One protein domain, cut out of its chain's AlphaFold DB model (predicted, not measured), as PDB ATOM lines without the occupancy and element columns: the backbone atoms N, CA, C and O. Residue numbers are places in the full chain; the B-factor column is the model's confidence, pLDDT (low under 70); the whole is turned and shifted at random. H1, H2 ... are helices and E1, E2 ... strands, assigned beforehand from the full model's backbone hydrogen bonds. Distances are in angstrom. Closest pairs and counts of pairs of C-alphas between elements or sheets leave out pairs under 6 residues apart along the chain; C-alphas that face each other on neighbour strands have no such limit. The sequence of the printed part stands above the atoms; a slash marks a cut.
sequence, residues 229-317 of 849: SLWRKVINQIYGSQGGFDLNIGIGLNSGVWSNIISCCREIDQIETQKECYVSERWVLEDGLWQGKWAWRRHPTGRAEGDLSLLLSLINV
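Overview. This is residues 229 to 317 of the 849 residues of the protein "RNA-directed DNA polymerase, eukaryota" of Artemisia annua (UniProt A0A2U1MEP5). A lone helix, H1, lies far off at one end of a long stretch with no named element, residues 240 to 256, and at the other end of that stretch is a loose body of three helices and a small two-stranded hairpin. In the body the short helix H3 packs crosswise on the first residues of H4, the short helix H2 is near H4, and the hairpin of E1 and E2 points away from H2 and H3. The printed part has 89 residues with four named helices and two named strands, in the order H1, H2, H3, E1, E2, H4 along the chain; the sheet has the order E1 - E2 and is antiparallel. The class is mostly helix, meaning that helices hold 35 and strands 8 of the 43 residues in named elements, and under half of the printed residues are in such elements. The whole is loose, with a radius of gyration of the C-alphas of 16.3 A, and the C-alphas span 47 by 33 by 23 A, the arm with H1 making the length.

Arrangement. The sheet is a hairpin of E1, residues 283 to 286, and E2, residues 289 to 292, which are antiparallel with 137 degrees between their N-to-C directions. The C-alphas of Leu 285 and Trp 290 face each other at 4.6 A. N 284 and O 291 are within hydrogen-bond range at 3.0 A, and so are N 291 and O 284 at 2.8 A. H4, residues 303 to 315, and E1 are apart, but only just: their closest C-alphas are 8.3 A apart. H3, residues 266 to 271, touches H4, and H4 does so with residues 303 to 308 alone; the closest C-alphas, those of Glu 267 and Ala 304, are 4.8 A apart. The lines of H3 and H4 are about perpendicular, at 78 degrees. H2, residues 257 to 262, and H3 only just touch, and only at the corner by their link, with 3 pairs of C-alphas within 8 A; the closest are those of Ile 262 and Asp 269, 5.5 A apart. The lines of H2 and H3 are about perpendicular, at 75 degrees. H2 and H4 are near each other, with 5 pairs of C-alphas within 10 A. H2 is apart from E1 and E2, and H3 is apart from E2. H1, residues 230 to 239, is apart from H2, H3, E1, E2 and H4. Each O i to N i+4 pair is within hydrogen-bond range in H1, H2 and H4; in H3 it is 0 of 2, with 1 of 3 O i to N i+3 pairs within range.

Along the chain. H4, 13 residues from Arg 303 to Ile 315, is the longest helix at 18.3 A, and C-alpha 315 is at (-36.368, -29.920, -13.438). E1 runs from Trp 283 to Glu 286 over 9.5 A, with C-alpha 283 at (-37.349, -26.363, -20.841), and E2 from Leu 289 to Gly 292 over 9.9 A. H3, Arg 266 to Ile 271, measures 9.2 A, and H2, Val 257 to Ile 262, measures 8.8 A. H1, Leu 230 to Tyr 239, measures 14.2 A and begins with C-alpha 230 at (-69.334, -18.820, -19.110).

Size, cuts and confidence. The two C-alphas farthest apart are those of Leu 230 and Gly 302, at 50.5 A, and the first and last printed C-alphas, Ser 229 and Val 317, are 32.9 A apart. The centre of H2 is 2.7 A from the mean of the C-alphas, the nearest of the elements, and that of H1 is the farthest, at 24.9 A. The printed part has no cut. The links from H1 to H2, with 17 residues, and from H3 to E1, with 11, are long; those from H2 to H3 and from E1 to E2 are tight, and that from E2 to H4 is short. The mean pLDDT of the printed part is 76.2, and 17 residues of this model are under 70: residue 239 and residues 241 to 256.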
ATOM      1  N   SER A 229     -65.999 -22.383 -18.975       82.62
ATOM      2  CA  SER A 229     -67.264 -21.987 -18.347       82.62
ATOM      3  C   SER A 229     -67.601 -20.495 -18.528       82.62
ATOM      4  O   SER A 229     -66.743 -19.623 -18.393       82.62
ATOM      5  N   LEU A 230     -68.876 -20.186 -18.802       81.19
ATOM      6  CA  LEU A 230     -69.334 -18.820 -19.110       81.19
ATOM      7  C   LEU A 230     -68.998 -17.811 -17.999       81.19
ATOM      8  O   LEU A 230     -68.505 -16.723 -18.281       81.19
ATOM      9  N   TRP A 231     -69.196 -18.189 -16.733       82.25
ATOM     10  CA  TRP A 231     -68.887 -17.321 -15.593       82.25
ATOM     11  C   TRP A 231     -67.382 -17.015 -15.486       82.25
ATOM     12  O   TRP A 231     -67.028 -15.884 -15.162       82.25
ATOM     13  N   ARG A 232     -66.490 -17.967 -15.823       81.75
ATOM     14  CA  ARG A 232     -65.044 -17.703 -15.909       81.75
ATOM     15  C   ARG A 232     -64.759 -16.694 -17.016       81.75
ATOM     16  O   ARG A 232     -64.015 -15.756 -16.766       81.75
ATOM     17  N   LYS A 233     -65.363 -16.849 -18.202       80.88
ATOM     18  CA  LYS A 233     -65.193 -15.902 -19.321       80.88
ATOM     19  C   LYS A 233     -65.605 -14.479 -18.925       80.88
ATOM     20  O   LYS A 233     -64.847 -13.551 -19.175       80.88
ATOM     21  N   VAL A 234     -66.739 -14.314 -18.237       80.56
ATOM     22  CA  VAL A 234     -67.197 -13.008 -17.724       80.56
ATOM     23  C   VAL A 234     -66.222 -12.426 -16.691       80.56
ATOM     24  O   VAL A 234     -65.771 -11.297 -16.850       80.56
ATOM     25  N   ILE A 235     -65.822 -13.197 -15.671       75.19
ATOM     26  CA  ILE A 235     -64.855 -12.735 -14.655       75.19
ATOM     27  C   ILE A 235     -63.487 -12.402 -15.275       75.19
ATOM     28  O   ILE A 235     -62.848 -11.446 -14.847       75.19
ATOM     29  N   ASN A 236     -63.062 -13.133 -16.307       78.62
ATOM     30  CA  ASN A 236     -61.823 -12.884 -17.044       78.62
ATOM     31  C   ASN A 236     -61.852 -11.566 -17.839       78.62
ATOM     32  O   ASN A 236     -60.824 -10.909 -17.943       78.62
ATOM     33  N   GLN A 237     -63.008 -11.170 -18.382       79.38
ATOM     34  CA  GLN A 237     -63.158  -9.879 -19.069       79.38
ATOM     35  C   GLN A 237     -63.229  -8.697 -18.087       79.38
ATOM     36  O   GLN A 237     -62.726  -7.625 -18.392       79.38
ATOM     37  N   ILE A 238     -63.812  -8.886 -16.896       73.19
ATOM     38  CA  ILE A 238     -63.944  -7.813 -15.890       73.19
ATOM     39  C   ILE A 238     -62.659  -7.634 -15.055       73.19
ATOM     40  O   ILE A 238     -62.315  -6.514 -14.691       73.19
ATOM     41  N   TYR A 239     -61.953  -8.724 -14.731       69.12
ATOM     42  CA  TYR A 239     -60.839  -8.735 -13.766       69.12
ATOM     43  C   TYR A 239     -59.539  -9.369 -14.306       69.12
ATOM     44  O   TYR A 239     -58.651  -9.729 -13.525       69.12
ATOM     45  N   GLY A 240     -59.425  -9.531 -15.627       70.19
ATOM     46  CA  GLY A 240     -58.244 -10.076 -16.301       70.19
ATOM     47  C   GLY A 240     -57.998 -11.574 -16.077       70.19
ATOM     48  O   GLY A 240     -58.775 -12.285 -15.435       70.19
ATOM     49  N   SER A 241     -56.861 -12.054 -16.592       66.38
ATOM     50  CA  SER A 241     -56.456 -13.472 -16.605       66.38
ATOM     51  C   SER A 241     -56.429 -14.147 -15.228       66.38
ATOM     52  O   SER A 241     -56.729 -15.337 -15.123       66.38
ATOM     53  N   GLN A 242     -56.125 -13.387 -14.170       63.69
ATOM     54  CA  GLN A 242     -56.082 -13.861 -12.780       63.69
ATOM     55  C   GLN A 242     -57.404 -13.660 -12.012       63.69
ATOM     56  O   GLN A 242     -57.483 -13.963 -10.820       63.69
ATOM     57  N   GLY A 243     -58.456 -13.138 -12.659       63.88
ATOM     58  CA  GLY A 243     -59.799 -12.999 -12.081       63.88
ATOM     59  C   GLY A 243     -59.870 -12.148 -10.805       63.88
ATOM     60  O   GLY A 243     -60.729 -12.393  -9.960       63.88
ATOM     61  N   GLY A 244     -58.935 -11.208 -10.618       63.09
ATOM     62  CA  GLY A 244     -58.843 -10.345  -9.430       63.09
ATOM     63  C   GLY A 244     -58.472 -11.054  -8.115       63.09
ATOM     64  O   GLY A 244     -58.512 -10.440  -7.048       63.09
ATOM     65  N   PHE A 245     -58.108 -12.342  -8.147       62.78
ATOM     66  CA  PHE A 245     -58.002 -13.174  -6.942       62.78
ATOM     67  C   PHE A 245     -56.775 -12.917  -6.045       62.78
ATOM     68  O   PHE A 245     -56.673 -13.544  -4.984       62.78
ATOM     69  N   ASP A 246     -55.850 -12.042  -6.440       53.38
ATOM     70  CA  ASP A 246     -54.555 -11.848  -5.765       53.38
ATOM     71  C   ASP A 246     -54.431 -10.509  -5.016       53.38
ATOM     72  O   ASP A 246     -53.503 -10.317  -4.233       53.38
ATOM     73  N   LEU A 247     -55.460  -9.654  -5.096       44.16
ATOM     74  CA  LEU A 247     -55.538  -8.313  -4.489       44.16
ATOM     75  C   LEU A 247     -55.345  -8.221  -2.957       44.16
ATOM     76  O   LEU A 247     -55.416  -7.118  -2.417       44.16
ATOM     77  N   ASN A 248     -55.150  -9.326  -2.217       38.28
ATOM     78  CA  ASN A 248     -54.748  -9.280  -0.800       38.28
ATOM     79  C   ASN A 248     -54.272 -10.648  -0.238       38.28
ATOM     80  O   ASN A 248     -54.906 -11.215   0.673       38.28
ATOM     81  N   ILE A 249     -53.162 -11.180  -0.769       40.22
ATOM     82  CA  ILE A 249     -52.312 -12.206  -0.128       40.22
ATOM     83  C   ILE A 249     -50.851 -11.737  -0.228       40.22
ATOM     84  O   ILE A 249     -50.374 -11.460  -1.317       40.22
ATOM     85  N   GLY A 250     -50.135 -11.656   0.899       34.84
ATOM     86  CA  GLY A 250     -48.741 -11.181   0.967       34.84
ATOM     87  C   GLY A 250     -47.694 -12.202   0.502       34.84
ATOM     88  O   GLY A 250     -46.730 -12.450   1.218       34.84
ATOM     89  N   ILE A 251     -47.925 -12.831  -0.648       39.53
ATOM     90  CA  ILE A 251     -46.966 -13.655  -1.395       39.53
ATOM     91  C   ILE A 251     -47.062 -13.141  -2.830       39.53
ATOM     92  O   ILE A 251     -48.168 -13.076  -3.362       39.53
ATOM     93  N   GLY A 252     -45.940 -12.729  -3.423       36.50
ATOM     94  CA  GLY A 252     -45.900 -12.027  -4.710       36.50
ATOM     95  C   GLY A 252     -46.219 -12.911  -5.917       36.50
ATOM     96  O   GLY A 252     -45.348 -13.145  -6.741       36.50
ATOM     97  N   LEU A 253     -47.468 -13.362  -6.050       42.41
ATOM     98  CA  LEU A 253     -47.971 -14.166  -7.174       42.41
ATOM     99  C   LEU A 253     -48.335 -13.315  -8.412       42.41
ATOM    100  O   LEU A 253     -49.177 -13.710  -9.212       42.41
ATOM    101  N   ASN A 254     -47.716 -12.139  -8.561       42.62
ATOM    102  CA  ASN A 254     -47.886 -11.274  -9.735       42.62
ATOM    103  C   ASN A 254     -47.078 -11.754 -10.953       42.62
ATOM    104  O   ASN A 254     -47.247 -11.187 -12.028       42.62
ATOM    105  N   SER A 255     -46.211 -12.753 -10.783       53.78
ATOM    106  CA  SER A 255     -45.324 -13.270 -11.822       53.78
ATOM    107  C   SER A 255     -45.655 -14.712 -12.217       53.78
ATOM    108  O   SER A 255     -46.269 -15.464 -11.450       53.78
ATOM    109  N   GLY A 256     -45.270 -15.098 -13.433       62.31
ATOM    110  CA  GLY A 256     -45.550 -16.405 -14.022       62.31
ATOM    111  C   GLY A 256     -44.922 -17.592 -13.281       62.31
ATOM    112  O   GLY A 256     -44.081 -17.446 -12.389       62.31
ATOM    113  N   VAL A 257     -45.312 -18.812 -13.674       71.00
ATOM    114  CA  VAL A 257     -44.785 -20.062 -13.085       71.00
ATOM    115  C   VAL A 257     -43.254 -20.098 -13.152       71.00
ATOM    116  O   VAL A 257     -42.617 -20.477 -12.170       71.00
ATOM    117  N   TRP A 258     -42.666 -19.623 -14.257       77.69
ATOM    118  CA  TRP A 258     -41.215 -19.545 -14.420       77.69
ATOM    119  C   TRP A 258     -40.542 -18.605 -13.413       77.69
ATOM    120  O   TRP A 258     -39.630 -19.020 -12.702       77.69
ATOM    121  N   SER A 259     -41.042 -17.376 -13.260       75.50
ATOM    122  CA  SER A 259     -40.533 -16.440 -12.251       75.50
ATOM    123  C   SER A 259     -40.649 -16.985 -10.823       75.50
ATOM    124  O   SER A 259     -39.727 -16.797 -10.034       75.50
ATOM    125  N   ASN A 260     -41.728 -17.701 -10.483       74.44
ATOM    126  CA  ASN A 260     -41.851 -18.334  -9.165       74.44
ATOM    127  C   ASN A 260     -40.771 -19.410  -8.953       74.44
ATOM    128  O   ASN A 260     -40.168 -19.449  -7.882       74.44
ATOM    129  N   ILE A 261     -40.493 -20.239  -9.967       76.31
ATOM    130  CA  ILE A 261     -39.413 -21.241  -9.940       76.31
ATOM    131  C   ILE A 261     -38.050 -20.556  -9.759       76.31
ATOM    132  O   ILE A 261     -37.324 -20.881  -8.820       76.31
ATOM    133  N   ILE A 262     -37.733 -19.567 -10.600       78.00
ATOM    134  CA  ILE A 262     -36.466 -18.828 -10.543       78.00
ATOM    135  C   ILE A 262     -36.298 -18.054  -9.225       78.00
ATOM    136  O   ILE A 262     -35.179 -17.966  -8.727       78.00
ATOM    137  N   SER A 263     -37.370 -17.556  -8.599       78.88
ATOM    138  CA  SER A 263     -37.281 -16.799  -7.336       78.88
ATOM    139  C   SER A 263     -36.689 -17.595  -6.157       78.88
ATOM    140  O   SER A 263     -36.215 -17.005  -5.183       78.88
ATOM    141  N   CYS A 264     -36.669 -18.931  -6.252       76.38
ATOM    142  CA  CYS A 264     -35.971 -19.811  -5.314       76.38
ATOM    143  C   CYS A 264     -34.436 -19.759  -5.471       76.38
ATOM    144  O   CYS A 264     -33.718 -19.963  -4.493       76.38
ATOM    145  N   CYS A 265     -33.944 -19.453  -6.674       82.75
ATOM    146  CA  CYS A 265     -32.540 -19.415  -7.088       82.75
ATOM    147  C   CYS A 265     -32.089 -17.955  -7.266       82.75
ATOM    148  O   CYS A 265     -32.051 -17.417  -8.376       82.75
ATOM    149  N   ARG A 266     -31.802 -17.273  -6.147       81.69
ATOM    150  CA  ARG A 266     -31.597 -15.810  -6.103       81.69
ATOM    151  C   ARG A 266     -30.500 -15.286  -7.024       81.69
ATOM    152  O   ARG A 266     -30.583 -14.136  -7.448       81.69
ATOM    153  N   GLU A 267     -29.450 -16.059  -7.282       84.06
ATOM    154  CA  GLU A 267     -28.341 -15.597  -8.124       84.06
ATOM    155  C   GLU A 267     -28.709 -15.731  -9.616       84.06
ATOM    156  O   GLU A 267     -28.312 -14.890 -10.423       84.06
ATOM    157  N   ILE A 268     -29.559 -16.708  -9.972       83.25
ATOM    158  CA  ILE A 268     -30.166 -16.829 -11.310       83.25
ATOM    159  C   ILE A 268     -31.232 -15.753 -11.545       83.25
ATOM    160  O   ILE A 268     -31.266 -15.151 -12.617       83.25
ATOM    161  N   ASP A 269     -32.062 -15.448 -10.543       82.88
ATOM    162  CA  ASP A 269     -33.116 -14.425 -10.643       82.88
ATOM    163  C   ASP A 269     -32.578 -13.026 -10.997       82.88
ATOM    164  O   ASP A 269     -33.270 -12.224 -11.624       82.88
ATOM    165  N   GLN A 270     -31.323 -12.726 -10.662       81.62
ATOM    166  CA  GLN A 270     -30.675 -11.467 -11.043       81.62
ATOM    167  C   GLN A 270     -30.196 -11.456 -12.509       81.62
ATOM    168  O   GLN A 270     -30.185 -10.399 -13.151       81.62
ATOM    169  N   ILE A 271     -29.809 -12.612 -13.061       86.44
ATOM    170  CA  ILE A 271     -29.265 -12.725 -14.426       86.44
ATOM    171  C   ILE A 271     -30.303 -13.113 -15.485       86.44
ATOM    172  O   ILE A 271     -30.064 -12.801 -16.644       86.44
ATOM    173  N   GLU A 272     -31.447 -13.712 -15.145       83.50
ATOM    174  CA  GLU A 272     -32.572 -13.887 -16.087       83.50
ATOM    175  C   GLU A 272     -33.035 -12.517 -16.629       83.50
ATOM    176  O   GLU A 272     -33.189 -11.541 -15.882       83.50
ATOM    177  N   THR A 273     -33.226 -12.430 -17.949       83.50
ATOM    178  CA  THR A 273     -33.703 -11.217 -18.636       83.50
ATOM    179  C   THR A 273     -35.221 -11.181 -18.735       83.50
ATOM    180  O   THR A 273     -35.813 -10.125 -18.510       83.50
ATOM    181  N   GLN A 274     -35.851 -12.324 -19.010       80.00
ATOM    182  CA  GLN A 274     -37.280 -12.449 -19.278       80.00
ATOM    183  C   GLN A 274     -37.886 -13.457 -18.294       80.00
ATOM    184  O   GLN A 274     -37.906 -14.661 -18.536       80.00
ATOM    185  N   LYS A 275     -38.389 -12.929 -17.170       76.25
ATOM    186  CA  LYS A 275     -39.019 -13.701 -16.083       76.25
ATOM    187  C   LYS A 275     -40.475 -14.082 -16.371       76.25
ATOM    188  O   LYS A 275     -40.942 -15.122 -15.911       76.25
ATOM    189  N   GLU A 276     -41.170 -13.248 -17.145       74.88
ATOM    190  CA  GLU A 276     -42.504 -13.537 -17.676       74.88
ATOM    191  C   GLU A 276     -42.363 -14.297 -18.999       74.88
ATOM    192  O   GLU A 276     -42.298 -13.717 -20.086       74.88
ATOM    193  N   CYS A 277     -42.246 -15.616 -18.876       76.25
ATOM    194  CA  CYS A 277     -42.215 -16.569 -19.979       76.25
ATOM    195  C   CYS A 277     -42.889 -17.883 -19.545       76.25
ATOM    196  O   CYS A 277     -43.136 -18.122 -18.353       76.25
ATOM    197  N   TYR A 278     -43.190 -18.749 -20.506       78.50
ATOM    198  CA  TYR A 278     -43.707 -20.091 -20.252       78.50
ATOM    199  C   TYR A 278     -42.571 -21.066 -19.913       78.50
ATOM    200  O   TYR A 278     -41.425 -20.889 -20.316       78.50
ATOM    201  N   VAL A 279     -42.892 -22.140 -19.182       81.62
ATOM    202  CA  VAL A 279     -41.902 -23.179 -18.830       81.62
ATOM    203  C   VAL A 279     -41.394 -23.899 -20.086       81.62
ATOM    204  O   VAL A 279     -40.211 -24.204 -20.175       81.62
ATOM    205  N   SER A 280     -42.247 -24.081 -21.096       80.75
ATOM    206  CA  SER A 280     -41.902 -24.632 -22.416       80.75
ATOM    207  C   SER A 280     -40.986 -23.736 -23.266       80.75
ATOM    208  O   SER A 280     -40.381 -24.220 -24.216       80.75
ATOM    209  N   GLU A 281     -40.840 -22.449 -22.933       82.50
ATOM    210  CA  GLU A 281     -39.896 -21.518 -23.585       82.50
ATOM    211  C   GLU A 281     -38.502 -21.548 -22.928       82.50
ATOM    212  O   GLU A 281     -37.620 -20.756 -23.272       82.50
ATOM    213  N   ARG A 282     -38.315 -22.418 -21.928       84.62
ATOM    214  CA  ARG A 282     -37.099 -22.540 -21.107       84.62
ATOM    215  C   ARG A 282     -36.653 -23.986 -20.923       84.62
ATOM    216  O   ARG A 282     -35.457 -24.233 -20.843       84.62
ATOM    217  N   TRP A 283     -37.591 -24.926 -20.889       87.88
ATOM    218  CA  TRP A 283     -37.349 -26.363 -20.841       87.88
ATOM    219  C   TRP A 283     -37.896 -27.003 -22.115       87.88
ATOM    220  O   TRP A 283     -39.110 -27.040 -22.326       87.88
ATOM    221  N   VAL A 284     -36.991 -27.439 -22.992       85.06
ATOM    222  CA  VAL A 284     -37.294 -27.772 -24.392       85.06
ATOM    223  C   VAL A 284     -36.711 -29.140 -24.739       85.06
ATOM    224  O   VAL A 284     -35.673 -29.522 -24.205       85.06
ATOM    225  N   LEU A 285     -37.373 -29.883 -25.624       83.69
ATOM    226  CA  LEU A 285     -36.876 -31.157 -26.139       83.69
ATOM    227  C   LEU A 285     -36.133 -30.903 -27.459       83.69
ATOM    228  O   LEU A 285     -36.769 -30.726 -28.496       83.69
ATOM    229  N   GLU A 286     -34.803 -30.873 -27.414       83.06
ATOM    230  CA  GLU A 286     -33.929 -30.676 -28.581       83.06
ATOM    231  C   GLU A 286     -33.057 -31.934 -28.756       83.06
ATOM    232  O   GLU A 286     -32.479 -32.439 -27.791       83.06
ATOM    233  N   ASP A 287     -33.046 -32.499 -29.968       82.00
ATOM    234  CA  ASP A 287     -32.407 -33.780 -30.336       82.00
ATOM    235  C   ASP A 287     -32.768 -34.986 -29.440       82.00
ATOM    236  O   ASP A 287     -31.976 -35.898 -29.209       82.00
ATOM    237  N   GLY A 288     -34.004 -35.005 -28.930       77.88
ATOM    238  CA  GLY A 288     -34.516 -36.070 -28.058       77.88
ATOM    239  C   GLY A 288     -34.040 -35.986 -26.603       77.88
ATOM    240  O   GLY A 288     -34.428 -36.826 -25.790       77.88
ATOM    241  N   LEU A 289     -33.258 -34.963 -26.253       81.81
ATOM    242  CA  LEU A 289     -32.825 -34.662 -24.892       81.81
ATOM    243  C   LEU A 289     -33.558 -33.424 -24.365       81.81
ATOM    244  O   LEU A 289     -33.810 -32.467 -25.097       81.81
ATOM    245  N   TRP A 290     -33.909 -33.431 -23.079       83.56
ATOM    246  CA  TRP A 290     -34.454 -32.242 -22.424       83.56
ATOM    247  C   TRP A 290     -33.319 -31.276 -22.086       83.56
ATOM    248  O   TRP A 290     -32.378 -31.638 -21.377       83.56
ATOM    249  N   GLN A 291     -33.404 -30.060 -22.619       84.88
ATOM    250  CA  GLN A 291     -32.352 -29.052 -22.573       84.88
ATOM    251  C   GLN A 291     -32.903 -27.689 -22.128       84.88
ATOM    252  O   GLN A 291     -34.072 -27.346 -22.328       84.88
ATOM    253  N   GLY A 292     -32.034 -26.911 -21.481       84.50
ATOM    254  CA  GLY A 292     -32.368 -25.621 -20.890       84.50
ATOM    255  C   GLY A 292     -32.061 -24.448 -21.819       84.50
ATOM    256  O   GLY A 292     -30.897 -24.118 -22.036       84.50
ATOM    257  N   LYS A 293     -33.100 -23.786 -22.334       86.44
ATOM    258  CA  LYS A 293     -33.007 -22.674 -23.294       86.44
ATOM    259  C   LYS A 293     -33.107 -21.323 -22.585       86.44
ATOM    260  O   LYS A 293     -34.115 -20.625 -22.654       86.44
ATOM    261  N   TRP A 294     -32.076 -21.003 -21.810       87.50
ATOM    262  CA  TRP A 294     -32.090 -19.904 -20.841       87.50
ATOM    263  C   TRP A 294     -31.763 -18.531 -21.450       87.50
ATOM    264  O   TRP A 294     -30.904 -18.421 -22.322       87.50
ATOM    265  N   ALA A 295     -32.383 -17.462 -20.935       86.31
ATOM    266  CA  ALA A 295     -32.196 -16.088 -21.415       86.31
ATOM    267  C   ALA A 295     -31.400 -15.215 -20.418       86.31
ATOM    268  O   ALA A 295     -31.870 -14.183 -19.932       86.31
ATOM    269  N   TRP A 296     -30.178 -15.632 -20.071       88.25
ATOM    270  CA  TRP A 296     -29.342 -14.913 -19.102       88.25
ATOM    271  C   TRP A 296     -28.612 -13.691 -19.697       88.25
ATOM    272  O   TRP A 296     -28.076 -13.750 -20.798       88.25
ATOM    273  N   ARG A 297     -28.460 -12.616 -18.907       85.75
ATOM    274  CA  ARG A 297     -27.614 -11.432 -19.203       85.75
ATOM    275  C   ARG A 297     -26.125 -11.768 -19.355       85.75
ATOM    276  O   ARG A 297     -25.380 -11.000 -19.951       85.75
ATOM    277  N   ARG A 298     -25.682 -12.846 -18.705       85.12
ATOM    278  CA  ARG A 298     -24.300 -13.344 -18.647       85.12
ATOM    279  C   ARG A 298     -24.322 -14.816 -18.246       85.12
ATOM    280  O   ARG A 298     -25.260 -15.232 -17.568       85.12
ATOM    281  N   HIS A 299     -23.285 -15.573 -18.598       85.38
ATOM    282  CA  HIS A 299     -23.165 -16.967 -18.166       85.38
ATOM    283  C   HIS A 299     -23.193 -17.070 -16.621       85.38
ATOM    284  O   HIS A 299     -22.548 -16.249 -15.951       85.38
ATOM    285  N   PRO A 300     -23.917 -18.042 -16.034       85.62
ATOM    286  CA  PRO A 300     -23.844 -18.335 -14.606       85.62
ATOM    287  C   PRO A 300     -22.422 -18.739 -14.209       85.62
ATOM    288  O   PRO A 300     -21.767 -19.489 -14.926       85.62
ATOM    289  N   THR A 301     -21.943 -18.253 -13.066       85.38
ATOM    290  CA  THR A 301     -20.637 -18.629 -12.507       85.38
ATOM    291  C   THR A 301     -20.713 -18.720 -10.986       85.38
ATOM    292  O   THR A 301     -21.423 -17.939 -10.337       85.38
ATOM    293  N   GLY A 302     -19.994 -19.676 -10.394       88.50
ATOM    294  CA  GLY A 302     -19.869 -19.808  -8.940       88.50
ATOM    295  C   GLY A 302     -21.215 -20.071  -8.256       88.50
ATOM    296  O   GLY A 302     -21.819 -21.124  -8.441       88.50
ATOM    297  N   ARG A 303     -21.734 -19.122  -7.460       83.56
ATOM    298  CA  ARG A 303     -23.028 -19.329  -6.775       83.56
ATOM    299  C   ARG A 303     -24.213 -19.450  -7.742       83.56
ATOM    300  O   ARG A 303     -25.100 -20.251  -7.481       83.56
ATOM    301  N   ALA A 304     -24.202 -18.738  -8.873       84.19
ATOM    302  CA  ALA A 304     -25.255 -18.860  -9.891       84.19
ATOM    303  C   ALA A 304     -25.215 -20.212 -10.635       84.19
ATOM    304  O   ALA A 304     -26.228 -20.687 -11.136       84.19
ATOM    305  N   GLU A 305     -24.042 -20.839 -10.691       86.00
ATOM    306  CA  GLU A 305     -23.790 -22.147 -11.306       86.00
ATOM    307  C   GLU A 305     -24.186 -23.298 -10.358       86.00
ATOM    308  O   GLU A 305     -24.769 -24.299 -10.782       86.00
ATOM    309  N   GLY A 306     -23.990 -23.105  -9.047       85.06
ATOM    310  CA  GLY A 306     -24.579 -23.945  -7.999       85.06
ATOM    311  C   GLY A 306     -26.111 -23.872  -7.969       85.06
ATOM    312  O   GLY A 306     -26.768 -24.916  -7.959       85.06
ATOM    313  N   ASP A 307     -26.684 -22.664  -8.044       87.00
ATOM    314  CA  ASP A 307     -28.131 -22.452  -8.220       87.00
ATOM    315  C   ASP A 307     -28.650 -23.173  -9.486       87.00
ATOM    316  O   ASP A 307     -29.725 -23.773  -9.445       87.00
ATOM    317  N   LEU A 308     -27.887 -23.173 -10.591       85.75
ATOM    318  CA  LEU A 308     -28.281 -23.836 -11.845       85.75
ATOM    319  C   LEU A 308     -28.249 -25.359 -11.719       85.75
ATOM    320  O   LEU A 308     -29.168 -26.034 -12.175       85.75
ATOM    321  N   SER A 309     -27.219 -25.899 -11.070       86.38
ATOM    322  CA  SER A 309     -27.100 -27.335 -10.808       86.38
ATOM    323  C   SER A 309     -28.252 -27.837  -9.929       86.38
ATOM    324  O   SER A 309     -28.826 -28.894 -10.194       86.38
ATOM    325  N   LEU A 310     -28.659 -27.042  -8.929       85.19
ATOM    326  CA  LEU A 310     -29.843 -27.317  -8.116       85.19
ATOM    327  C   LEU A 310     -31.130 -27.259  -8.957       85.19
ATOM    328  O   LEU A 310     -31.928 -28.195  -8.909       85.19
ATOM    329  N   LEU A 311     -31.311 -26.205  -9.757       85.00
ATOM    330  CA  LEU A 311     -32.473 -26.019 -10.631       85.00
ATOM    331  C   LEU A 311     -32.638 -27.178 -11.629       85.00
ATOM    332  O   LEU A 311     -33.722 -27.752 -11.728       85.00
ATOM    333  N   LEU A 312     -31.554 -27.581 -12.298       85.44
ATOM    334  CA  LEU A 312     -31.522 -28.738 -13.196       85.44
ATOM    335  C   LEU A 312     -31.848 -30.039 -12.451       85.44
ATOM    336  O   LEU A 312     -32.668 -30.818 -12.924       85.44
ATOM    337  N   SER A 313     -31.305 -30.262 -11.248       84.62
ATOM    338  CA  SER A 313     -31.612 -31.477 -10.472       84.62
ATOM    339  C   SER A 313     -33.099 -31.619 -10.102       84.62
ATOM    340  O   SER A 313     -33.589 -32.735  -9.935       84.62
ATOM    341  N   LEU A 314     -33.828 -30.500 -10.021       82.00
ATOM    342  CA  LEU A 314     -35.270 -30.457  -9.762       82.00
ATOM    343  C   LEU A 314     -36.113 -30.545 -11.046       82.00
ATOM    344  O   LEU A 314     -37.205 -31.111 -11.013       82.00
ATOM    345  N   ILE A 315     -35.628 -29.994 -12.165       82.44
ATOM    346  CA  ILE A 315     -36.368 -29.920 -13.438       82.44
ATOM    347  C   ILE A 315     -36.103 -31.128 -14.354       82.44
ATOM    348  O   ILE A 315     -37.006 -31.518 -15.087       82.44
ATOM    349  N   ASN A 316     -34.956 -31.809 -14.257       81.44
ATOM    350  CA  ASN A 316     -34.621 -32.984 -15.082       81.44
ATOM    351  C   ASN A 316     -35.609 -34.164 -14.941       81.44
ATOM    352  O   ASN A 316     -35.623 -35.061 -15.779       81.44
ATOM    353  N   VAL A 317     -36.435 -34.180 -13.890       80.00
ATOM    354  CA  VAL A 317     -37.495 -35.184 -13.661       80.00
ATOM    355  C   VAL A 317     -38.808 -34.811 -14.383       80.00
ATOM    356  O   VAL A 317     -39.746 -35.605 -14.436       80.00
TER     357      VAL A 317